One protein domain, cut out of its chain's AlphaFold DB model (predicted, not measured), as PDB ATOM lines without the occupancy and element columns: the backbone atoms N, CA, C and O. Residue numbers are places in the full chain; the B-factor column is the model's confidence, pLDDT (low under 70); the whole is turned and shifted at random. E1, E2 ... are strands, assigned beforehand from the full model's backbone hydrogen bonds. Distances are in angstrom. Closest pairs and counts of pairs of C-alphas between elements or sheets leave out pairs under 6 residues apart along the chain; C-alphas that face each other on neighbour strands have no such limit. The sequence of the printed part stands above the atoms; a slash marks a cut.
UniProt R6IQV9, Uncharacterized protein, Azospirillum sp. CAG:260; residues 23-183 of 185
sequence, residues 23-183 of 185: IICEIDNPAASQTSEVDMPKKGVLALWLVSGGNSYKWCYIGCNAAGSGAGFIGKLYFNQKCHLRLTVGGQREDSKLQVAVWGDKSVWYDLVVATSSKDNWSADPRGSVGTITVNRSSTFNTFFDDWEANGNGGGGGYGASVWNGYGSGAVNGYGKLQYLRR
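What this domain is: This is residues 23 to 183 of the 185 residues of an uncharacterized protein of Azospirillum sp. CAG:260 (UniProt R6IQV9). This is a sandwich of two five-stranded sheets, face to face with their strands running in nearly the same line, and three long links gathered at one end extend the body lengthwise. One sheet runs E1, E10, E3, E4, E9 and the other E2, E5, E6, E7, E8; both are antiparallel and twisted. The printed part has 161 residues with no named helix and ten named strands, E1 to E10 in order along the chain; the class is all strand, though under half of the residues, 69 of 161, are in named elements. The whole is compact, with a radius of gyration of the C-alphas of 15.4 A, and its outline is elongated, with spans of 48 by 28 by 25 A.

Where its parts are: Find C-alpha 23 at (-7.280, -41.671, -37.463); here E1 begins, residues 23 to 28, 12.7 A long. After a tight link look for E2, residues 34 to 40, 19.7 A, and after another for E3, residues 44 to 51, 22.4 A. Read on past residues 52 to 71 to E4, residues 72 to 79, 21.1 A, which starts at C-alpha 72 at (-25.713, -40.416, -39.914) and bends by 50 degrees at residue 76. Next come E5, residues 83 to 89, 19.6 A, E6, residues 96 to 102, 20.5 A, and E7, residues 110 to 115, 14.0 A. Beyond residues 116 to 132 you meet the three-residue E8, residues 133 to 135, 6.6 A. E9, residues 142 to 150, 21.3 A, bends by 68 degrees at residue 146. The last strand, E10, residues 175 to 182, 22.5 A, ends at C-alpha 182 at (-4.502, -38.146, -48.852).

How they stand to each other: Start at the edge strand E1, antiparallel to E10 at 167 degrees, where N 24 and O 178 are 2.8 A apart, within hydrogen-bond range. E10 is antiparallel to E3, with N 49 and O 177 at 2.9 A. E3 and E4 form a hairpin over a long link, with N 48 and O 75 at 2.8 A. At the other edge, E4 and E9 have N 78 and O 143 at 2.9 A. In the second sheet the edge strand E2 is antiparallel to E5 at 159 degrees; look at N 36 and O 87, 2.8 A apart. E5, E6, E7 and E8 form a meander, each strand the antiparallel neighbour of the one before. In it N 86 and O 99 are 2.9 A apart between E5 and E6, N 98 and O 113 2.8 A between E6 and E7, and N 114 and O 134 2.8 A between E7 and the edge strand E8. Across the sandwich, the parts of the sheets that face each other are 10.0 A centre to centre. The closest C-alphas of E5 and E10 are those of Val 89 and Gly 176, 5.9 A apart, and those of E1 and E2 are Cys 25 and Ser 36, 6.8 A apart. E2 and E10 are near each other, while E1 and E9 are apart.

The domain as a whole: The two C-alphas farthest apart are those of Gly 104 and Gly 157, at 51.0 A. The printed part has no cut. The long links are E3 to E4, E7 to E8 and E9 to E10, the last with 24 residues between the strands. The mean pLDDT of the printed part is 77.1; look for values under 70 at residues 53 to 71, 118 to 130 and 147 to 171 of this model.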
ATOM      1  N   ILE A  23      -6.153 -42.197 -38.237       93.38
ATOM      2  CA  ILE A  23      -7.280 -41.671 -37.463       93.38
ATOM      3  C   ILE A  23      -6.757 -40.468 -36.679       93.38
ATOM      4  O   ILE A  23      -5.841 -40.599 -35.871       93.38
ATOM      5  N   ILE A  24      -7.299 -39.289 -36.970       94.50
ATOM      6  CA  ILE A  24      -6.889 -38.028 -36.341       94.50
ATOM      7  C   ILE A  24      -7.646 -37.852 -35.024       94.50
ATOM      8  O   ILE A  24      -7.064 -37.461 -34.017       94.50
ATOM      9  N   CYS A  25      -8.939 -38.176 -35.031       94.94
ATOM     10  CA  CYS A  25      -9.740 -38.309 -33.825       94.94
ATOM     11  C   CYS A  25     -10.873 -39.312 -34.033       94.94
ATOM     12  O   CYS A  25     -11.378 -39.492 -35.145       94.94
ATOM     13  N   GLU A  26     -11.262 -39.947 -32.936       94.44
ATOM     14  CA  GLU A  26     -12.380 -40.873 -32.857       94.44
ATOM     15  C   GLU A  26     -13.024 -40.722 -31.479       94.44
ATOM     16  O   GLU A  26     -12.332 -40.654 -30.463       94.44
ATOM     17  N   ILE A  27     -14.346 -40.610 -31.467       92.06
ATOM     18  CA  ILE A  27     -15.172 -40.605 -30.266       92.06
ATOM     19  C   ILE A  27     -16.223 -41.684 -30.486       92.06
ATOM     20  O   ILE A  27     -17.037 -41.583 -31.406       92.06
ATOM     21  N   ASP A  28     -16.183 -42.710 -29.645       88.25
ATOM     22  CA  ASP A  28     -17.058 -43.870 -29.737       88.25
ATOM     23  C   ASP A  28     -17.903 -44.002 -28.471       88.25
ATOM     24  O   ASP A  28     -17.379 -43.992 -27.355       88.25
ATOM     25  N   ASN A  29     -19.217 -44.107 -28.662       84.69
ATOM     26  CA  ASN A  29     -20.207 -44.350 -27.622       84.69
ATOM     27  C   ASN A  29     -20.060 -43.441 -26.375       84.69
ATOM     28  O   ASN A  29     -19.985 -43.940 -25.246       84.69
ATOM     29  N   PRO A  30     -20.011 -42.103 -26.527       86.44
ATOM     30  CA  PRO A  30     -19.817 -41.226 -25.387       86.44
ATOM     31  C   PRO A  30     -21.073 -41.224 -24.502       86.44
ATOM     32  O   PRO A  30     -22.201 -41.141 -24.991       86.44
ATOM     33  N   ALA A  31     -20.900 -41.318 -23.180       83.06
ATOM     34  CA  ALA A  31     -22.016 -41.290 -22.224       83.06
ATOM     35  C   ALA A  31     -22.721 -39.918 -22.163       83.06
ATOM     36  O   ALA A  31     -23.915 -39.845 -21.887       83.06
ATOM     37  N   ALA A  32     -21.980 -38.848 -22.449       86.25
ATOM     38  CA  ALA A  32     -22.430 -37.466 -22.591       86.25
ATOM     39  C   ALA A  32     -21.572 -36.787 -23.666       86.25
ATOM     40  O   ALA A  32     -20.504 -37.310 -23.983       86.25
ATOM     41  N   SER A  33     -22.002 -35.645 -24.201       90.38
ATOM     42  CA  SER A  33     -21.344 -34.978 -25.326       90.38
ATOM     43  C   SER A  33     -19.843 -34.828 -25.102       90.38
ATOM     44  O   SER A  33     -19.395 -34.270 -24.097       90.38
ATOM     45  N   GLN A  34     -19.065 -35.329 -26.055       95.38
ATOM     46  CA  GLN A  34     -17.615 -35.219 -26.049       95.38
ATOM     47  C   GLN A  34     -17.145 -34.422 -27.252       95.38
ATOM     48  O   GLN A  34     -17.675 -34.552 -28.355       95.38
ATOM     49  N   THR A  35     -16.104 -33.627 -27.029       96.88
ATOM     50  CA  THR A  35     -15.509 -32.763 -28.043       96.88
ATOM     51  C   THR A  35     -14.026 -33.068 -28.170       96.88
ATOM     52  O   THR A  35     -13.303 -33.092 -27.177       96.88
ATOM     53  N   SER A  36     -13.569 -33.246 -29.404       97.06
ATOM     54  CA  SER A  36     -12.162 -33.353 -29.767       97.06
ATOM     55  C   SER A  36     -11.806 -32.232 -30.737       97.06
ATOM     56  O   SER A  36     -12.492 -32.019 -31.739       97.06
ATOM     57  N   GLU A  37     -10.737 -31.504 -30.433       96.75
ATOM     58  CA  GLU A  37     -10.165 -30.509 -31.334       96.75
ATOM     59  C   GLU A  37      -8.898 -31.054 -31.977       96.75
ATOM     60  O   GLU A  37      -8.027 -31.595 -31.297       96.75
ATOM     61  N   VAL A  38      -8.788 -30.878 -33.288       94.88
ATOM     62  CA  VAL A  38      -7.635 -31.309 -34.076       94.88
ATOM     63  C   VAL A  38      -7.268 -30.231 -35.081       94.88
ATOM     64  O   VAL A  38      -8.097 -29.418 -35.485       94.88
ATOM     65  N   ASP A  39      -6.019 -30.229 -35.514       94.75
ATOM     66  CA  ASP A  39      -5.525 -29.233 -36.455       94.75
ATOM     67  C   ASP A  39      -5.492 -29.792 -37.875       94.75
ATOM     68  O   ASP A  39      -5.225 -30.969 -38.095       94.75
ATOM     69  N   MET A  40      -5.704 -28.948 -38.877       94.12
ATOM     70  CA  MET A  40      -5.411 -29.284 -40.267       94.12
ATOM     71  C   MET A  40      -4.260 -28.393 -40.746       94.12
ATOM     72  O   MET A  40      -4.489 -27.318 -41.304       94.12
ATOM     73  N   PRO A  41      -2.992 -28.792 -40.518       91.94
ATOM     74  CA  PRO A  41      -1.838 -27.912 -40.727       91.94
ATOM     75  C   PRO A  41      -1.460 -27.739 -42.204       91.94
ATOM     76  O   PRO A  41      -0.623 -26.893 -42.541       91.94
ATOM     77  N   LYS A  42      -2.033 -28.549 -43.101       91.62
ATOM     78  CA  LYS A  42      -1.832 -28.510 -44.557       91.62
ATOM     79  C   LYS A  42      -3.116 -28.929 -45.262       91.62
ATOM     80  O   LYS A  42      -3.988 -29.528 -44.653       91.62
ATOM     81  N   LYS A  43      -3.195 -28.668 -46.567       92.19
ATOM     82  CA  LYS A  43      -4.301 -29.139 -47.412       92.19
ATOM     83  C   LYS A  43      -4.381 -30.667 -47.411       92.19
ATOM     84  O   LYS A  43      -3.346 -31.338 -47.358       92.19
ATOM     85  N   GLY A  44      -5.587 -31.209 -47.516       92.25
ATOM     86  CA  GLY A  44      -5.782 -32.652 -47.553       92.25
ATOM     87  C   GLY A  44      -7.232 -33.078 -47.453       92.25
ATOM     88  O   GLY A  44      -8.121 -32.269 -47.214       92.25
ATOM     89  N   VAL A  45      -7.443 -34.365 -47.672       92.62
ATOM     90  CA  VAL A  45      -8.740 -35.024 -47.677       92.62
ATOM     91  C   VAL A  45      -8.917 -35.772 -46.369       92.62
ATOM     92  O   VAL A  45      -8.105 -36.644 -46.045       92.62
ATOM     93  N   LEU A  46     -10.003 -35.468 -45.668       93.81
ATOM     94  CA  LEU A  46     -10.477 -36.233 -44.522       93.81
ATOM     95  C   LEU A  46     -11.732 -37.009 -44.902       93.81
ATOM     96  O   LEU A  46     -12.580 -36.488 -45.619       93.81
ATOM     97  N   ALA A  47     -11.864 -38.228 -44.397       91.75
ATOM     98  CA  ALA A  47     -13.155 -38.885 -44.284       91.75
ATOM     99  C   ALA A  47     -13.755 -38.571 -42.910       91.75
ATOM    100  O   ALA A  47     -13.060 -38.654 -41.894       91.75
ATOM    101  N   LEU A  48     -15.032 -38.198 -42.906       91.69
ATOM    102  CA  LEU A  48     -15.838 -37.950 -41.720       91.69
ATOM    103  C   LEU A  48     -16.869 -39.062 -41.578       91.69
ATOM    104  O   LEU A  48     -17.574 -39.375 -42.535       91.69
ATOM    105  N   TRP A  49     -17.001 -39.572 -40.361       88.75
ATOM    106  CA  TRP A  49     -18.165 -40.317 -39.906       88.75
ATOM    107  C   TRP A  49     -18.810 -39.522 -38.785       88.75
ATOM    108  O   TRP A  49     -18.114 -39.092 -37.867       88.75
ATOM    109  N   LEU A  50     -20.121 -39.331 -38.868       86.88
ATOM    110  CA  LEU A  50     -20.937 -38.698 -37.842       86.88
ATOM    111  C   LEU A  50     -22.253 -39.474 -37.747       86.88
ATOM    112  O   LEU A  50     -23.194 -39.224 -38.499       86.88
ATOM    113  N   VAL A  51     -22.289 -40.483 -36.884       80.88
ATOM    114  CA  VAL A  51     -23.339 -41.508 -36.858       80.88
ATOM    115  C   VAL A  51     -24.025 -41.502 -35.499       80.88
ATOM    116  O   VAL A  51     -23.363 -41.439 -34.466       80.88
ATOM    117  N   SER A  52     -25.356 -41.518 -35.491       73.19
ATOM    118  CA  SER A  52     -26.117 -41.635 -34.242       73.19
ATOM    119  C   SER A  52     -26.082 -43.064 -33.719       73.19
ATOM    120  O   SER A  52     -25.829 -44.018 -34.453       73.19
ATOM    121  N   GLY A  53     -26.331 -43.207 -32.429       66.25
ATOM    122  CA  GLY A  53     -26.436 -44.498 -31.775       66.25
ATOM    123  C   GLY A  53     -27.857 -45.047 -31.772       66.25
ATOM    124  O   GLY A  53     -28.820 -44.295 -31.880       66.25
ATOM    125  N   GLY A  54     -28.000 -46.362 -31.617       58.00
ATOM    126  CA  GLY A  54     -29.305 -47.017 -31.554       58.00
ATOM    127  C   GLY A  54     -29.937 -47.078 -30.155       58.00
ATOM    128  O   GLY A  54     -31.134 -47.327 -30.072       58.00
ATOM    129  N   ASN A  55     -29.154 -46.891 -29.081       54.12
ATOM    130  CA  ASN A  55     -29.460 -46.997 -27.637       54.12
ATOM    131  C   ASN A  55     -30.855 -47.521 -27.202       54.12
ATOM    132  O   ASN A  55     -31.505 -46.885 -26.383       54.12
ATOM    133  N   SER A  56     -31.355 -48.649 -27.727       52.94
ATOM    134  CA  SER A  56     -32.697 -49.238 -27.459       52.94
ATOM    135  C   SER A  56     -33.928 -48.325 -27.693       52.94
ATOM    136  O   SER A  56     -35.060 -48.802 -27.765       52.94
ATOM    137  N   TYR A  57     -33.712 -47.021 -27.845       55.31
ATOM    138  CA  TYR A  57     -34.651 -45.940 -28.099       55.31
ATOM    139  C   TYR A  57     -34.487 -45.478 -29.553       55.31
ATOM    140  O   TYR A  57     -33.431 -45.627 -30.159       55.31
ATOM    141  N   LYS A  58     -35.531 -44.902 -30.151       55.00
ATOM    142  CA  LYS A  58     -35.500 -44.434 -31.549       55.00
ATOM    143  C   LYS A  58     -34.794 -43.070 -31.667       55.00
ATOM    144  O   LYS A  58     -35.434 -42.061 -31.956       55.00
ATOM    145  N   TRP A  59     -33.492 -43.030 -31.387       56.91
ATOM    146  CA  TRP A  59     -32.640 -41.846 -31.536       56.91
ATOM    147  C   TRP A  59     -31.916 -41.876 -32.887       56.91
ATOM    148  O   TRP A  59     -31.169 -42.807 -33.155       56.91
ATOM    149  N   CYS A  60     -32.135 -40.864 -33.737       61.88
ATOM    150  CA  CYS A  60     -31.397 -40.711 -34.996       61.88
ATOM    151  C   CYS A  60     -31.151 -39.254 -35.345       61.88
ATOM    152  O   CYS A  60     -31.947 -38.377 -35.002       61.88
ATOM    153  N   TYR A  61     -30.097 -39.032 -36.133       59.56
ATOM    154  CA  TYR A  61     -29.833 -37.747 -36.781       59.56
ATOM    155  C   TYR A  61     -30.679 -37.490 -38.030       59.56
ATOM    156  O   TYR A  61     -30.838 -36.347 -38.433       59.56
ATOM    157  N   ILE A  62     -31.241 -38.534 -38.640       57.47
ATOM    158  CA  ILE A  62     -32.229 -38.428 -39.717       57.47
ATOM    159  C   ILE A  62     -33.066 -39.712 -39.751       57.47
ATOM    160  O   ILE A  62     -32.521 -40.798 -39.586       57.47
ATOM    161  N   GLY A  63     -34.388 -39.590 -39.898       52.47
ATOM    162  CA  GLY A  63     -35.322 -40.690 -40.188       52.47
ATOM    163  C   GLY A  63     -34.964 -42.082 -39.634       52.47
ATOM    164  O   GLY A  63     -34.547 -42.956 -40.396       52.47
ATOM    165  N   CYS A  64     -35.174 -42.321 -38.331       55.47
ATOM    166  CA  CYS A  64     -35.165 -43.691 -37.804       55.47
ATOM    167  C   CYS A  64     -36.348 -44.464 -38.395       55.47
ATOM    168  O   CYS A  64     -37.498 -44.074 -38.204       55.47
ATOM    169  N   ASN A  65     -36.103 -45.602 -39.032       52.75
ATOM    170  CA  ASN A  65     -37.171 -46.516 -39.449       52.75
ATOM    171  C   ASN A  65     -37.467 -47.619 -38.416       52.75
ATOM    172  O   ASN A  65     -38.535 -48.224 -38.476       52.75
ATOM    173  N   ALA A  66     -36.574 -47.856 -37.448       54.75
ATOM    174  CA  ALA A  66     -36.741 -48.836 -36.372       54.75
ATOM    175  C   ALA A  66     -36.006 -48.409 -35.083       54.75
ATOM    176  O   ALA A  66     -35.179 -47.500 -35.099       54.75
ATOM    177  N   ALA A  67     -36.330 -49.048 -33.952       54.00
ATOM    178  CA  ALA A  67     -35.573 -48.884 -32.703       54.00
ATOM    179  C   ALA A  67     -34.196 -49.542 -32.828       54.00
ATOM    180  O   ALA A  67     -34.090 -50.626 -33.397       54.00
ATOM    181  N   GLY A  68     -33.146 -48.895 -32.314       55.03
ATOM    182  CA  GLY A  68     -31.784 -49.416 -32.425       55.03
ATOM    183  C   GLY A  68     -31.056 -49.095 -33.737       55.03
ATOM    184  O   GLY A  68     -29.882 -49.444 -33.849       55.03
ATOM    185  N   SER A  69     -31.718 -48.488 -34.726       57.12
ATOM    186  CA  SER A  69     -31.088 -48.086 -35.990       57.12
ATOM    187  C   SER A  69     -30.663 -46.627 -35.899       57.12
ATOM    188  O   SER A  69     -31.538 -45.790 -35.747       57.12
ATOM    189  N   GLY A  70     -29.373 -46.312 -36.007       60.94
ATOM    190  CA  GLY A  70     -28.843 -44.949 -35.905       60.94
ATOM    191  C   GLY A  70     -28.352 -44.396 -37.244       60.94
ATOM    192  O   GLY A  70     -27.357 -44.861 -37.786       60.94
ATOM    193  N   ALA A  71     -29.024 -43.379 -37.785       68.56
ATOM    194  CA  ALA A  71     -28.638 -42.717 -39.037       68.56
ATOM    195  C   ALA A  71     -27.492 -41.707 -38.876       68.56
ATOM    196  O   ALA A  71     -27.187 -41.255 -37.768       68.56
ATOM    197  N   GLY A  72     -26.857 -41.316 -39.982       76.62
ATOM    198  CA  GLY A  72     -25.713 -40.416 -39.914       76.62
ATOM    199  C   GLY A  72     -25.193 -39.919 -41.250       76.62
ATOM    200  O   GLY A  72     -25.678 -40.287 -42.320       76.62
ATOM    201  N   PHE A  73     -24.159 -39.093 -41.149       82.06
ATOM    202  CA  PHE A  73     -23.419 -38.542 -42.269       82.06
ATOM    203  C   PHE A  73     -22.079 -39.261 -42.417       82.06
ATOM    204  O   PHE A  73     -21.323 -39.392 -41.448       82.06
ATOM    205  N   ILE A  74     -21.761 -39.676 -43.642       84.19
ATOM    206  CA  ILE A  74     -20.404 -40.056 -44.028       84.19
ATOM    207  C   ILE A  74     -20.044 -39.275 -45.280       84.19
ATOM    208  O   ILE A  74     -20.804 -39.244 -46.244       84.19
ATOM    209  N   GLY A  75     -18.871 -38.660 -45.292       85.50
ATOM    210  CA  GLY A  75     -18.421 -37.941 -46.475       85.50
ATOM    211  C   GLY A  75     -16.935 -37.671 -46.466       85.50
ATOM    212  O   GLY A  75     -16.260 -37.833 -45.446       85.50
ATOM    213  N   LYS A  76     -16.419 -37.250 -47.620       90.19
ATOM    214  CA  LYS A  76     -15.035 -36.802 -47.751       90.19
ATOM    215  C   LYS A  76     -15.003 -35.286 -47.886       90.19
ATOM    216  O   LYS A  76     -15.801 -34.679 -48.597       90.19
ATOM    217  N   LEU A  77     -14.066 -34.673 -47.178       93.12
ATOM    218  CA  LEU A  77     -13.874 -33.234 -47.129       93.12
ATOM    219  C   LEU A  77     -12.451 -32.934 -47.578       93.12
ATOM    220  O   LEU A  77     -11.494 -33.332 -46.914       93.12
ATOM    221  N   TYR A  78     -12.299 -32.221 -48.691       93.62
ATOM    222  CA  TYR A  78     -11.009 -31.660 -49.070       93.62
ATOM    223  C   TYR A  78     -10.856 -30.283 -48.444       93.62
ATOM    224  O   TYR A  78     -11.524 -29.344 -48.864       93.62
ATOM    225  N   PHE A  79      -9.950 -30.155 -47.482       94.31
ATOM    226  CA  PHE A  79      -9.552 -28.876 -46.910       94.31
ATOM    227  C   PHE A  79      -8.516 -28.207 -47.809       94.31
ATOM    228  O   PHE A  79      -7.433 -28.745 -48.061       94.31
ATOM    229  N   ASN A  80      -8.850 -27.014 -48.294       92.81
ATOM    230  CA  ASN A  80      -8.045 -26.264 -49.258       92.81
ATOM    231  C   ASN A  80      -7.060 -25.282 -48.585       92.81
ATOM    232  O   ASN A  80      -6.233 -24.679 -49.282       92.81
ATOM    233  N   GLN A  81      -7.114 -25.156 -47.255       92.62
ATOM    234  CA  GLN A  81      -6.304 -24.253 -46.435       92.62
ATOM    235  C   GLN A  81      -6.074 -24.805 -45.021       92.62
ATOM    236  O   GLN A  81      -6.659 -25.817 -44.635       92.62
ATOM    237  N   LYS A  82      -5.195 -24.147 -44.254       94.69
ATOM    238  CA  LYS A  82      -4.970 -24.492 -42.844       94.69
ATOM    239  C   LYS A  82      -6.163 -24.054 -42.000       94.69
ATOM    240  O   LYS A  82      -6.696 -22.969 -42.229       94.69
ATOM    241  N   CYS A  83      -6.555 -24.864 -41.027       96.50
ATOM    242  CA  CYS A  83      -7.661 -24.556 -40.123       96.50
ATOM    243  C   CYS A  83      -7.598 -25.401 -38.846       96.50
ATOM    244  O   CYS A  83      -6.808 -26.344 -38.761       96.50
ATOM    245  N   HIS A  84      -8.427 -25.052 -37.867       97.62
ATOM    246  CA  HIS A  84      -8.720 -25.899 -36.714       97.62
ATOM    247  C   HIS A  84     -10.042 -26.618 -36.951       97.62
ATOM    248  O   HIS A  84     -10.969 -26.035 -37.507       97.62
ATOM    249  N   LEU A  85     -10.137 -27.864 -36.516       97.75
ATOM    250  CA  LEU A  85     -11.338 -28.679 -36.590       97.75
ATOM    251  C   LEU A  85     -11.792 -29.033 -35.182       97.75
ATOM    252  O   LEU A  85     -10.977 -29.285 -34.296       97.75
ATOM    253  N   ARG A  86     -13.105 -29.077 -34.990       97.75
ATOM    254  CA  ARG A  86     -13.729 -29.518 -33.750       97.75
ATOM    255  C   ARG A  86     -14.795 -30.538 -34.089       97.75
ATOM    256  O   ARG A  86     -15.788 -30.212 -34.737       97.75
ATOM    257  N   LEU A  87     -14.572 -31.766 -33.651       97.50
ATOM    258  CA  LEU A  87     -15.544 -32.842 -33.723       97.50
ATOM    259  C   LEU A  87     -16.234 -32.941 -32.368       97.50
ATOM    260  O   LEU A  87     -15.582 -33.190 -31.359       97.50
ATOM    261  N   THR A  88     -17.544 -32.742 -32.337       96.31
ATOM    262  CA  THR A  88     -18.378 -33.013 -31.166       96.31
ATOM    263  C   THR A  88     -19.273 -34.196 -31.485       96.31
ATOM    264  O   THR A  88     -19.959 -34.187 -32.510       96.31
ATOM    265  N   VAL A  89     -19.282 -35.193 -30.609       91.56
ATOM    266  CA  VAL A  89     -20.173 -36.345 -30.703       91.56
ATOM    267  C   VAL A  89     -21.083 -36.338 -29.491       91.56
ATOM    268  O   VAL A  89     -20.621 -36.392 -28.350       91.56
ATOM    269  N   GLY A  90     -22.380 -36.216 -29.747       86.38
ATOM    270  CA  GLY A  90     -23.408 -36.240 -28.719       86.38
ATOM    271  C   GLY A  90     -23.528 -37.610 -28.055       86.38
ATOM    272  O   GLY A  90     -23.446 -38.649 -28.718       86.38
ATOM    273  N   GLY A  91     -23.774 -37.599 -26.747       78.56
ATOM    274  CA  GLY A  91     -24.355 -38.735 -26.045       78.56
ATOM    275  C   GLY A  91     -25.837 -38.905 -26.398       78.56
ATOM    276  O   GLY A  91     -26.334 -38.402 -27.410       78.56
ATOM    277  N   GLN A  92     -26.573 -39.632 -25.560       76.56
ATOM    278  CA  GLN A  92     -27.991 -39.906 -25.796       76.56
ATOM    279  C   GLN A  92     -28.803 -38.605 -25.967       76.56
ATOM    280  O   GLN A  92     -28.844 -37.775 -25.065       76.56
ATOM    281  N   ARG A  93     -29.514 -38.465 -27.101       74.81
ATOM    282  CA  ARG A  93     -30.369 -37.299 -27.436       74.81
ATOM    283  C   ARG A  93     -29.617 -35.965 -27.524       74.81
ATOM    284  O   ARG A  93     -30.209 -34.894 -27.361       74.81
ATOM    285  N   GLU A  94     -28.331 -36.029 -27.835       83.81
ATOM    286  CA  GLU A  94     -27.495 -34.858 -28.061       83.81
ATOM    287  C   GLU A  94     -27.040 -34.774 -29.516       83.81
ATOM    288  O   GLU A  94     -27.000 -35.760 -30.255       83.81
ATOM    289  N   ASP A  95     -26.720 -33.559 -29.938       87.69
ATOM    290  CA  ASP A  95     -26.345 -33.284 -31.315       87.69
ATOM    291  C   ASP A  95     -24.865 -33.602 -31.534       87.69
ATOM    292  O   ASP A  95     -24.029 -33.427 -30.645       87.69
ATOM    293  N   SER A  96     -24.542 -34.012 -32.753       90.75
ATOM    294  CA  SER A  96     -23.166 -34.181 -33.203       90.75
ATOM    295  C   SER A  96     -22.834 -33.138 -34.260       90.75
ATOM    296  O   SER A  96     -23.692 -32.737 -35.047       90.75
ATOM    297  N   LYS A  97     -21.588 -32.671 -34.292       95.38
ATOM    298  CA  LYS A  97     -21.154 -31.643 -35.242       95.38
ATOM    299  C   LYS A  97     -19.683 -31.769 -35.602       95.38
ATOM    300  O   LYS A  97     -18.847 -32.091 -34.761       95.38
ATOM    301  N   LEU A  98     -19.378 -31.436 -36.848       97.31
ATOM    302  CA  LEU A  98     -18.045 -31.037 -37.273       97.31
ATOM    303  C   LEU A  98     -18.051 -29.526 -37.488       97.31
ATOM    304  O   LEU A  98     -18.845 -29.015 -38.280       97.31
ATOM    305  N   GLN A  99     -17.140 -28.830 -36.820       98.00
ATOM    306  CA  GLN A  99     -16.937 -27.393 -36.958       98.00
ATOM    307  C   GLN A  99     -15.509 -27.088 -37.409       98.00
ATOM    308  O   GLN A  99     -14.592 -27.888 -37.203       98.00
ATOM    309  N   VAL A 100     -15.319 -25.906 -37.989       97.88
ATOM    310  CA  VAL A 100     -14.022 -25.384 -38.420       97.88
ATOM    311  C   VAL A 100     -13.792 -23.977 -37.882       97.88
ATOM    312  O   VAL A 100     -14.726 -23.182 -37.801       97.88
ATOM    313  N   ALA A 101     -12.550 -23.653 -37.547       97.88
ATOM    314  CA  ALA A 101     -12.117 -22.303 -37.211       97.88
ATOM    315  C   ALA A 101     -10.877 -21.901 -38.020       97.88
ATOM    316  O   ALA A 101     -10.144 -22.744 -38.556       97.88
ATOM    317  N   VAL A 102     -10.657 -20.593 -38.132       96.69
ATOM    318  CA  VAL A 102      -9.522 -20.014 -38.861       96.69
ATOM    319  C   VAL A 102      -8.209 -20.419 -38.191       96.69
ATOM    320  O   VAL A 102      -8.113 -20.492 -36.974       96.69
ATOM    321  N   TRP A 103      -7.166 -20.690 -38.978       95.44
ATOM    322  CA  TRP A 103      -5.856 -21.016 -38.413       95.44
ATOM    323  C   TRP A 103      -5.319 -19.887 -37.521       95.44
ATOM    324  O   TRP A 103      -5.185 -18.752 -37.974       95.44
ATOM    325  N   GLY A 104      -4.954 -20.222 -36.284       94.62
ATOM    326  CA  GLY A 104      -4.460 -19.275 -35.285       94.62
ATOM    327  C   GLY A 104      -5.555 -18.548 -34.500       94.62
ATOM    328  O   GLY A 104      -5.219 -17.811 -33.580       94.62
ATOM    329  N   ASP A 105      -6.836 -18.771 -34.815       93.31
ATOM    330  CA  ASP A 105      -7.966 -18.154 -34.119       93.31
ATOM    331  C   ASP A 105      -9.096 -19.167 -33.879       93.31
ATOM    332  O   ASP A 105      -9.781 -19.611 -34.799       93.31
ATOM    333  N   LYS A 106      -9.303 -19.519 -32.606       95.00
ATOM    334  CA  LYS A 106     -10.354 -20.441 -32.144       95.00
ATOM    335  C   LYS A 106     -11.533 -19.722 -31.475       95.00
ATOM    336  O   LYS A 106     -12.332 -20.377 -30.804       95.00
ATOM    337  N   SER A 107     -11.636 -18.398 -31.610       95.06
ATOM    338  CA  SER A 107     -12.716 -17.603 -31.008       95.06
ATOM    339  C   SER A 107     -14.070 -17.833 -31.685       95.06
ATOM    340  O   SER A 107     -15.099 -17.828 -31.014       95.06
ATOM    341  N   VAL A 108     -14.067 -18.103 -32.996       95.81
ATOM    342  CA  VAL A 108     -15.268 -18.345 -33.804       95.81
ATOM    343  C   VAL A 108     -15.169 -19.696 -34.503       95.81
ATOM    344  O   VAL A 108     -14.178 -19.995 -35.166       95.81
ATOM    345  N   TRP A 109     -16.229 -20.494 -34.379       97.31
ATOM    346  CA  TRP A 109     -16.362 -21.800 -35.017       97.31
ATOM    347  C   TRP A 109     -17.540 -21.787 -35.981       97.31
ATOM    348  O   TRP A 109     -18.644 -21.388 -35.614       97.31
ATOM    349  N   TYR A 110     -17.302 -22.246 -37.203       96.94
ATOM    350  CA  TYR A 110     -18.305 -22.378 -38.249       96.94
ATOM    351  C   TYR A 110     -18.716 -23.837 -38.383       96.94
ATOM    352  O   TYR A 110     -17.865 -24.723 -38.484       96.94
ATOM    353  N   ASP A 111     -20.018 -24.089 -38.424       97.12
ATOM    354  CA  ASP A 111     -20.543 -25.432 -38.632       97.12
ATOM    355  C   ASP A 111     -20.287 -25.902 -40.074       97.12
ATOM    356  O   ASP A 111     -20.628 -25.220 -41.048       97.12
ATOM    357  N   LEU A 112     -19.679 -27.085 -40.208       94.88
ATOM    358  CA  LEU A 112     -19.497 -27.779 -41.484       94.88
ATOM    359  C   LEU A 112     -20.550 -28.861 -41.685       94.88
ATOM    360  O   LEU A 112     -21.145 -28.950 -42.756       94.88
ATOM    361  N   VAL A 113     -20.767 -29.680 -40.659       92.56
ATOM    362  CA  VAL A 113     -21.808 -30.708 -40.631       92.56
ATOM    363  C   VAL A 113     -22.458 -30.660 -39.260       92.56
ATOM    364  O   VAL A 113     -21.757 -30.762 -38.256       92.56
ATOM    365  N   VAL A 114     -23.778 -30.521 -39.213       91.94
ATOM    366  CA  VAL A 114     -24.569 -30.581 -37.981       91.94
ATOM    367  C   VAL A 114     -25.560 -31.714 -38.117       91.94
ATOM    368  O   VAL A 114     -26.358 -31.731 -39.046       91.94
ATOM    369  N   ALA A 115     -25.500 -32.650 -37.187       86.12
ATOM    370  CA  ALA A 115     -26.408 -33.769 -37.079       86.12
ATOM    371  C   ALA A 115     -27.209 -33.590 -35.785       86.12
ATOM    372  O   ALA A 115     -26.735 -33.901 -34.689       86.12
ATOM    373  N   THR A 116     -28.395 -32.994 -35.906       83.56
ATOM    374  CA  THR A 116     -29.274 -32.731 -34.766       83.56
ATOM    375  C   THR A 116     -29.984 -34.007 -34.354       83.56
ATOM    376  O   THR A 116     -30.386 -34.826 -35.177       83.56
ATOM    377  N   SER A 117     -30.119 -34.200 -33.053       76.12
ATOM    378  CA  SER A 117     -30.828 -35.333 -32.474       76.12
ATOM    379  C   SER A 117     -32.338 -35.121 -32.498       76.12
ATOM    380  O   SER A 117     -32.822 -34.019 -32.226       76.12
ATOM    381  N   SER A 118     -33.089 -36.202 -32.733       69.88
ATOM    382  CA  SER A 118     -34.519 -36.221 -32.423       69.88
ATOM    383  C   SER A 118     -34.750 -35.865 -30.950       69.88
ATOM    384  O   SER A 118     -34.055 -36.352 -30.051       69.88
ATOM    385  N   LYS A 119     -35.721 -34.982 -30.692       62.44
ATOM    386  CA  LYS A 119     -36.027 -34.500 -29.336       62.44
ATOM    387  C   LYS A 119     -37.177 -35.258 -28.678       62.44
ATOM    388  O   LYS A 119     -37.354 -35.122 -27.468       62.44
ATOM    389  N   ASP A 120     -37.883 -36.120 -29.406       56.03
ATOM    390  CA  ASP A 120     -38.959 -36.934 -28.839       56.03
ATOM    391  C   ASP A 120     -38.418 -38.080 -27.977       56.03
ATOM    392  O   ASP A 120     -37.491 -38.797 -28.349       56.03
ATOM    393  N   ASN A 121     -39.011 -38.244 -26.794       49.62
ATOM    394  CA  ASN A 121     -38.570 -39.195 -25.773       49.62
ATOM    395  C   ASN A 121     -39.394 -40.500 -25.752       49.62
ATOM    396  O   ASN A 121     -39.417 -41.170 -24.723       49.62
ATOM    397  N   TRP A 122     -40.141 -40.844 -26.815       47.94
ATOM    398  CA  TRP A 122     -41.260 -41.793 -26.685       47.94
ATOM    399  C   TRP A 122     -41.200 -43.073 -27.532       47.94
ATOM    400  O   TRP A 122     -40.679 -43.125 -28.642       47.94
ATOM    401  N   SER A 123     -41.855 -44.101 -26.979       41.50
ATOM    402  CA  SER A 123     -42.217 -45.415 -27.530       41.50
ATOM    403  C   SER A 123     -43.183 -45.392 -28.731       41.50
ATOM    404  O   SER A 123     -43.704 -46.438 -29.114       41.50
ATOM    405  N   ALA A 124     -43.445 -44.229 -29.327       40.44
ATOM    406  CA  ALA A 124     -44.320 -44.064 -30.479       40.44
ATOM    407  C   ALA A 124     -43.507 -43.473 -31.636       40.44
ATOM    408  O   ALA A 124     -42.698 -42.579 -31.440       40.44
ATOM    409  N   ASP A 125     -43.676 -44.080 -32.807       46.50
ATOM    410  CA  ASP A 125     -43.188 -43.687 -34.135       46.50
ATOM    411  C   ASP A 125     -42.342 -42.381 -34.235       46.50
ATOM    412  O   ASP A 125     -42.880 -41.292 -34.047       46.50
ATOM    413  N   PRO A 126     -41.045 -42.444 -34.605       46.50
ATOM    414  CA  PRO A 126     -40.093 -41.320 -34.582       46.50
ATOM    415  C   PRO A 126     -40.343 -40.272 -35.684       46.50
ATOM    416  O   PRO A 126     -39.454 -39.498 -36.025       46.50
ATOM    417  N   ARG A 127     -41.546 -40.247 -36.267       50.25
ATOM    418  CA  ARG A 127     -41.948 -39.344 -37.353       50.25
ATOM    419  C   ARG A 127     -42.385 -37.955 -36.860       50.25
ATOM    420  O   ARG A 127     -42.580 -37.083 -37.697       50.25
ATOM    421  N   GLY A 128     -42.563 -37.751 -35.547       48.19
ATOM    422  CA  GLY A 128     -43.077 -36.501 -34.957       48.19
ATOM    423  C   GLY A 128     -42.042 -35.374 -34.814       48.19
ATOM    424  O   GLY A 128     -42.330 -34.235 -35.173       48.19
ATOM    425  N   SER A 129     -40.828 -35.691 -34.351       56.41
ATOM    426  CA  SER A 129     -39.710 -34.746 -34.200       56.41
ATOM    427  C   SER A 129     -38.387 -35.403 -34.610       56.41
ATOM    428  O   SER A 129     -37.591 -35.861 -33.782       56.41
ATOM    429  N   VAL A 130     -38.177 -35.506 -35.924       64.69
ATOM    430  CA  VAL A 130     -36.951 -36.071 -36.501       64.69
ATOM    431  C   VAL A 130     -35.758 -35.138 -36.290       64.69
ATOM    432  O   VAL A 130     -35.890 -33.917 -36.354       64.69
ATOM    433  N   GLY A 131     -34.582 -35.731 -36.076       70.75
ATOM    434  CA  GLY A 131     -33.319 -35.024 -36.250       70.75
ATOM    435  C   GLY A 131     -33.113 -34.590 -37.704       70.75
ATOM    436  O   GLY A 131     -33.814 -35.041 -38.617       70.75
ATOM    437  N   THR A 132     -32.131 -33.725 -37.921       77.44
ATOM    438  CA  THR A 132     -31.729 -33.238 -39.241       77.44
ATOM    439  C   THR A 132     -30.221 -33.320 -39.422       77.44
ATOM    440  O   THR A 132     -29.454 -33.078 -38.491       77.44
ATOM    441  N   ILE A 133     -29.789 -33.588 -40.655       81.19
ATOM    442  CA  ILE A 133     -28.398 -33.411 -41.067       81.19
ATOM    443  C   ILE A 133     -28.333 -32.162 -41.941       81.19
ATOM    444  O   ILE A 133     -29.033 -32.050 -42.941       81.19
ATOM    445  N   THR A 134     -27.503 -31.204 -41.544       87.19
ATOM    446  CA  THR A 134     -27.199 -30.002 -42.323       87.19
ATOM    447  C   THR A 134     -25.727 -30.016 -42.690       87.19
ATOM    448  O   THR A 134     -24.870 -30.153 -41.819       87.19
ATOM    449  N   VAL A 135     -25.430 -29.847 -43.977       89.50
ATOM    450  CA  VAL A 135     -24.066 -29.819 -44.512       89.50
ATOM    451  C   VAL A 135     -23.824 -28.463 -45.160       89.50
ATOM    452  O   VAL A 135     -24.516 -28.082 -46.107       89.50
ATOM    453  N   ASN A 136     -22.818 -27.734 -44.686       91.38
ATOM    454  CA  ASN A 136     -22.423 -26.448 -45.244       91.38
ATOM    455  C   ASN A 136     -21.573 -26.642 -46.508       91.38
ATOM    456  O   ASN A 136     -20.352 -26.469 -46.512       91.38
ATOM    457  N   ARG A 137     -22.237 -26.999 -47.611       88.06
ATOM    458  CA  ARG A 137     -21.600 -27.208 -48.923       88.06
ATOM    459  C   ARG A 137     -21.046 -25.918 -49.548       88.06
ATOM    460  O   ARG A 137     -20.321 -25.994 -50.534       88.06
ATOM    461  N   SER A 138     -21.336 -24.757 -48.959       89.12
ATOM    462  CA  SER A 138     -20.827 -23.440 -49.368       89.12
ATOM    463  C   SER A 138     -19.603 -22.975 -48.565       89.12
ATOM    464  O   SER A 138     -19.168 -21.835 -48.723       89.12
ATOM    465  N   SER A 139     -19.045 -23.830 -47.700       90.75
ATOM    466  CA  SER A 139     -17.835 -23.535 -46.928       90.75
ATOM    467  C   SER A 139     -16.667 -23.111 -47.825       90.75
ATOM    468  O   SER A 139     -16.377 -23.730 -48.846       90.75
ATOM    469  N   THR A 140     -15.937 -22.076 -47.409       93.44
ATOM    470  CA  THR A 140     -14.706 -21.639 -48.084       93.44
ATOM    471  C   THR A 140     -13.472 -22.433 -47.637       93.44
ATOM    472  O   THR A 140     -12.452 -22.411 -48.328       93.44
ATOM    473  N   PHE A 141     -13.560 -23.168 -46.520       93.56
ATOM    474  CA  PHE A 141     -12.468 -23.971 -45.954       93.56
ATOM    475  C   PHE A 141     -12.296 -25.323 -46.641       93.56
ATOM    476  O   PHE A 141     -11.200 -25.896 -46.639       93.56
ATOM    477  N   ASN A 142     -13.389 -25.867 -47.176       92.38
ATOM    478  CA  ASN A 142     -13.413 -27.215 -47.705       92.38
ATOM    479  C   ASN A 142     -14.418 -27.387 -48.839       92.38
ATOM    480  O   ASN A 142     -15.391 -26.652 -48.957       92.38
ATOM    481  N   THR A 143     -14.206 -28.434 -49.626       90.44
ATOM    482  CA  THR A 143     -15.177 -28.927 -50.602       90.44
ATOM    483  C   THR A 143     -15.588 -30.339 -50.208       90.44
ATOM    484  O   THR A 143     -14.727 -31.167 -49.900       90.44
ATOM    485  N   PHE A 144     -16.894 -30.598 -50.181       85.00
ATOM    486  CA  PHE A 144     -17.442 -31.937 -49.970       85.00
ATOM    487  C   PHE A 144     -17.442 -32.714 -51.286       85.00
ATOM    488  O   PHE A 144     -17.725 -32.150 -52.342       85.00
ATOM    489  N   PHE A 145     -17.101 -33.996 -51.219       80.62
ATOM    490  CA  PHE A 145     -17.248 -34.939 -52.322       80.62
ATOM    491  C   PHE A 145     -17.454 -36.346 -51.762       80.62
ATOM    492  O   PHE A 145     -17.046 -36.636 -50.636       80.62
ATOM    493  N   ASP A 146     -18.096 -37.216 -52.541       70.56
ATOM    494  CA  ASP A 146     -18.541 -38.537 -52.085       70.56
ATOM    495  C   ASP A 146     -19.275 -38.476 -50.722       70.56
ATOM    496  O   ASP A 146     -19.038 -39.319 -49.853       70.56
ATOM    497  N   ASP A 147     -20.117 -37.461 -50.493       65.69
ATOM    498  CA  ASP A 147     -20.901 -37.295 -49.266       65.69
ATOM    499  C   ASP A 147     -22.282 -37.943 -49.383       65.69
ATOM    500  O   ASP A 147     -23.013 -37.739 -50.349       65.69
ATOM    501  N   TRP A 148     -22.604 -38.801 -48.419       61.56
ATOM    502  CA  TRP A 148     -23.812 -39.612 -48.418       61.56
ATOM    503  C   TRP A 148     -24.512 -39.420 -47.073       61.56
ATOM    504  O   TRP A 148     -23.983 -39.739 -46.005       61.56
ATOM    505  N   GLU A 149     -25.727 -38.893 -47.138       58.25
ATOM    506  CA  GLU A 149     -26.681 -38.906 -46.035       58.25
ATOM    507  C   GLU A 149     -27.476 -40.208 -46.177       58.25
ATOM    508  O   GLU A 149     -28.220 -40.366 -47.145       58.25
ATOM    509  N   ALA A 150     -27.296 -41.173 -45.269       55.56
ATOM    510  CA  ALA A 150     -28.139 -42.369 -45.274       55.56
ATOM    511  C   ALA A 150     -29.041 -42.420 -44.055       55.56
ATOM    512  O   ALA A 150     -28.618 -42.227 -42.912       55.56
ATOM    513  N   ASN A 151     -30.292 -42.752 -44.348       51.56
ATOM    514  CA  ASN A 151     -31.284 -43.138 -43.364       51.56
ATOM    515  C   ASN A 151     -30.901 -44.465 -42.703       51.56
ATOM    516  O   ASN A 151     -30.174 -45.267 -43.286       51.56
ATOM    517  N   GLY A 152     -31.479 -44.717 -41.525       49.84
ATOM    518  CA  GLY A 152     -31.526 -46.038 -40.893       49.84
ATOM    519  C   GLY A 152     -31.708 -47.169 -41.911       49.84
ATOM    520  O   GLY A 152     -32.647 -47.105 -42.702       49.84
ATOM    521  N   ASN A 153     -30.886 -48.224 -41.901       47.72
ATOM    522  CA  ASN A 153     -31.237 -49.432 -42.656       47.72
ATOM    523  C   ASN A 153     -32.494 -50.059 -42.039       47.72
ATOM    524  O   ASN A 153     -32.684 -50.020 -40.825       47.72
ATOM    525  N   GLY A 154     -33.381 -50.593 -42.884       40.22
ATOM    526  CA  GLY A 154     -34.628 -51.242 -42.472       40.22
ATOM    527  C   GLY A 154     -34.373 -52.379 -41.492       40.22
ATOM    528  O   GLY A 154     -33.953 -53.459 -41.896       40.22
ATOM    529  N   GLY A 155     -34.626 -52.136 -40.207       39.56
ATOM    530  CA  GLY A 155     -34.567 -53.169 -39.178       39.56
ATOM    531  C   GLY A 155     -35.755 -54.117 -39.307       39.56
ATOM    532  O   GLY A 155     -36.891 -53.737 -39.027       39.56
ATOM    533  N   GLY A 156     -35.505 -55.358 -39.721       35.72
ATOM    534  CA  GLY A 156     -36.448 -56.460 -39.544       35.72
ATOM    535  C   GLY A 156     -36.285 -57.084 -38.154       35.72
ATOM    536  O   GLY A 156     -35.168 -57.363 -37.734       35.72
ATOM    537  N   GLY A 157     -37.393 -57.333 -37.446       40.72
ATOM    538  CA  GLY A 157     -37.406 -58.252 -36.297       40.72
ATOM    539  C   GLY A 157     -36.977 -57.699 -34.931       40.72
ATOM    540  O   GLY A 157     -36.497 -58.470 -34.112       40.72
ATOM    541  N   GLY A 158     -37.158 -56.404 -34.649       41.09
ATOM    542  CA  GLY A 158     -36.968 -55.859 -33.292       41.09
ATOM    543  C   GLY A 158     -35.516 -55.581 -32.879       41.09
ATOM    544  O   GLY A 158     -35.276 -55.273 -31.714       41.09
ATOM    545  N   TYR A 159     -34.569 -55.639 -33.819       41.25
ATOM    546  CA  TYR A 159     -33.158 -55.317 -33.596       41.25
ATOM    547  C   TYR A 159     -32.730 -54.073 -34.378       41.25
ATOM    548  O   TYR A 159     -33.212 -53.814 -35.483       41.25
ATOM    549  N   GLY A 160     -31.794 -53.326 -33.795       45.72
ATOM    550  CA  GLY A 160     -31.213 -52.140 -34.401       45.72
ATOM    551  C   GLY A 160     -30.360 -52.453 -35.621       45.72
ATOM    552  O   GLY A 160     -29.395 -53.207 -35.515       45.72
ATOM    553  N   ALA A 161     -30.686 -51.876 -36.774       51.38
ATOM    554  CA  ALA A 161     -29.915 -52.076 -37.994       51.38
ATOM    555  C   ALA A 161     -28.805 -51.026 -38.110       51.38
ATOM    556  O   ALA A 161     -29.056 -49.823 -38.020       51.38
ATOM    557  N   SER A 162     -27.571 -51.478 -38.356       51.44
ATOM    558  CA  SER A 162     -26.451 -50.570 -38.619       51.44
ATOM    559  C   SER A 162     -26.667 -49.832 -39.926       51.44
ATOM    560  O   SER A 162     -27.026 -50.450 -40.935       51.44
ATOM    561  N   VAL A 163     -26.367 -48.544 -39.938       56.12
ATOM    562  CA  VAL A 163     -26.545 -47.727 -41.142       56.12
ATOM    563  C   VAL A 163     -25.325 -47.810 -42.043       56.12
ATOM    564  O   VAL A 163     -25.455 -47.728 -43.260       56.12
ATOM    565  N   TRP A 164     -24.156 -48.100 -41.468       58.22
ATOM    566  CA  TRP A 164     -22.900 -48.104 -42.205       58.22
ATOM    567  C   TRP A 164     -21.909 -49.127 -41.644       58.22
ATOM    568  O   TRP A 164     -21.276 -48.861 -40.632       58.22
ATOM    569  N   ASN A 165     -21.740 -50.289 -42.287       56.50
ATOM    570  CA  ASN A 165     -20.742 -51.314 -41.915       56.50
ATOM    571  C   ASN A 165     -20.687 -51.664 -40.405       56.50
ATOM    572  O   ASN A 165     -19.603 -51.838 -39.854       56.50
ATOM    573  N   GLY A 166     -21.833 -51.741 -39.717       59.19
ATOM    574  CA  GLY A 166     -21.901 -52.029 -38.276       59.19
ATOM    575  C   GLY A 166     -22.021 -50.798 -37.364       59.19
ATOM    576  O   GLY A 166     -22.533 -50.926 -36.252       59.19
ATOM    577  N   TYR A 167     -21.666 -49.596 -37.837       60.25
ATOM    578  CA  TYR A 167     -21.789 -48.360 -37.054       60.25
ATOM    579  C   TYR A 167     -23.254 -47.926 -36.887       60.25
ATOM    580  O   TYR A 167     -24.067 -48.046 -37.813       60.25
ATOM    581  N   GLY A 168     -23.573 -47.411 -35.695       58.09
ATOM    582  CA  GLY A 168     -24.913 -46.937 -35.336       58.09
ATOM    583  C   GLY A 168     -25.937 -48.051 -35.100       58.09
ATOM    584  O   GLY A 168     -27.120 -47.841 -35.338       58.09
ATOM    585  N   SER A 169     -25.505 -49.247 -34.681       60.78
ATOM    586  CA  SER A 169     -26.406 -50.361 -34.346       60.78
ATOM    587  C   SER A 169     -26.418 -50.693 -32.859       60.78
ATOM    588  O   SER A 169     -25.403 -50.595 -32.172       60.78
ATOM    589  N   GLY A 170     -27.573 -51.138 -32.365       58.72
ATOM    590  CA  GLY A 170     -27.702 -51.684 -31.014       58.72
ATOM    591  C   GLY A 170     -27.700 -50.618 -29.917       58.72
ATOM    592  O   GLY A 170     -28.143 -49.494 -30.129       58.72
ATOM    593  N   ALA A 171     -27.247 -50.980 -28.715       64.88
ATOM    594  CA  ALA A 171     -27.342 -50.142 -27.517       64.88
ATOM    595  C   ALA A 171     -26.166 -49.152 -27.351       64.88
ATOM    596  O   ALA A 171     -25.639 -48.989 -26.254       64.88
ATOM    597  N   VAL A 172     -25.721 -48.529 -28.442       72.56
ATOM    598  CA  VAL A 172     -24.612 -47.556 -28.433       72.56
ATOM    599  C   VAL A 172     -25.136 -46.131 -28.581       72.56
ATOM    600  O   VAL A 172     -26.215 -45.936 -29.145       72.56
ATOM    601  N   ASN A 173     -24.387 -45.159 -28.060       78.44
ATOM    602  CA  ASN A 173     -24.569 -43.725 -28.259       78.44
ATOM    603  C   ASN A 173     -23.886 -43.272 -29.574       78.44
ATOM    604  O   ASN A 173     -23.696 -44.075 -30.485       78.44
ATOM    605  N   GLY A 174     -23.588 -41.976 -29.720       80.44
ATOM    606  CA  GLY A 174     -23.053 -41.412 -30.957       80.44
ATOM    607  C   GLY A 174     -21.671 -41.956 -31.317       80.44
ATOM    608  O   GLY A 174     -20.922 -42.435 -30.470       80.44
ATOM    609  N   TYR A 175     -21.323 -41.841 -32.591       86.88
ATOM    610  CA  TYR A 175     -20.011 -42.176 -33.117       86.88
ATOM    611  C   TYR A 175     -19.522 -41.054 -34.027       86.88
ATOM    612  O   TYR A 175     -20.255 -40.575 -34.899       86.88
ATOM    613  N   GLY A 176     -18.265 -40.660 -33.863       90.38
ATOM    614  CA  GLY A 176     -17.620 -39.712 -34.754       90.38
ATOM    615  C   GLY A 176     -16.168 -40.065 -35.004       90.38
ATOM    616  O   GLY A 176     -15.441 -40.427 -34.084       90.38
ATOM    617  N   LYS A 177     -15.732 -39.920 -36.253       92.81
ATOM    618  CA  LYS A 177     -14.346 -40.176 -36.654       92.81
ATOM    619  C   LYS A 177     -13.901 -39.219 -37.747       92.81
ATOM    620  O   LYS A 177     -14.631 -39.004 -38.714       92.81
ATOM    621  N   LEU A 178     -12.671 -38.725 -37.626       94.19
ATOM    622  CA  LEU A 178     -11.928 -38.082 -38.705       94.19
ATOM    623  C   LEU A 178     -10.715 -38.932 -39.070       94.19
ATOM    624  O   LEU A 178      -9.847 -39.193 -38.236       94.19
ATOM    625  N   GLN A 179     -10.631 -39.328 -40.336       93.69
ATOM    626  CA  GLN A 179      -9.513 -40.105 -40.861       93.69
ATOM    627  C   GLN A 179      -8.862 -39.380 -42.035       93.69
ATOM    628  O   GLN A 179      -9.545 -38.976 -42.975       93.69
ATOM    629  N   TYR A 180      -7.539 -39.247 -42.015       92.94
ATOM    630  CA  TYR A 180      -6.796 -38.701 -43.143       92.94
ATOM    631  C   TYR A 180      -6.730 -39.704 -44.291       92.94
ATOM    632  O   TYR A 180      -6.347 -40.854 -44.095       92.94
ATOM    633  N   LEU A 181      -7.051 -39.271 -45.509       88.81
ATOM    634  CA  LEU A 181      -6.987 -40.133 -46.690       88.81
ATOM    635  C   LEU A 181      -5.762 -39.848 -47.557       88.81
ATOM    636  O   LEU A 181      -5.062 -40.772 -47.968       88.81
ATOM    637  N   ARG A 182      -5.550 -38.580 -47.915       85.12
ATOM    638  CA  ARG A 182      -4.502 -38.146 -48.852       85.12
ATOM    639  C   ARG A 182      -4.438 -36.626 -48.931       85.12
ATOM    640  O   ARG A 182      -5.372 -35.936 -48.540       85.12
ATOM    641  N   ARG A 183      -3.380 -36.085 -49.526       78.62
ATOM    642  CA  ARG A 183      -3.211 -34.634 -49.699       78.62
ATOM    643  C   ARG A 183      -4.066 -33.977 -50.780       78.62
ATOM    644  O   ARG A 183      -4.332 -32.782 -50.675       78.62
TER     645      ARG A 183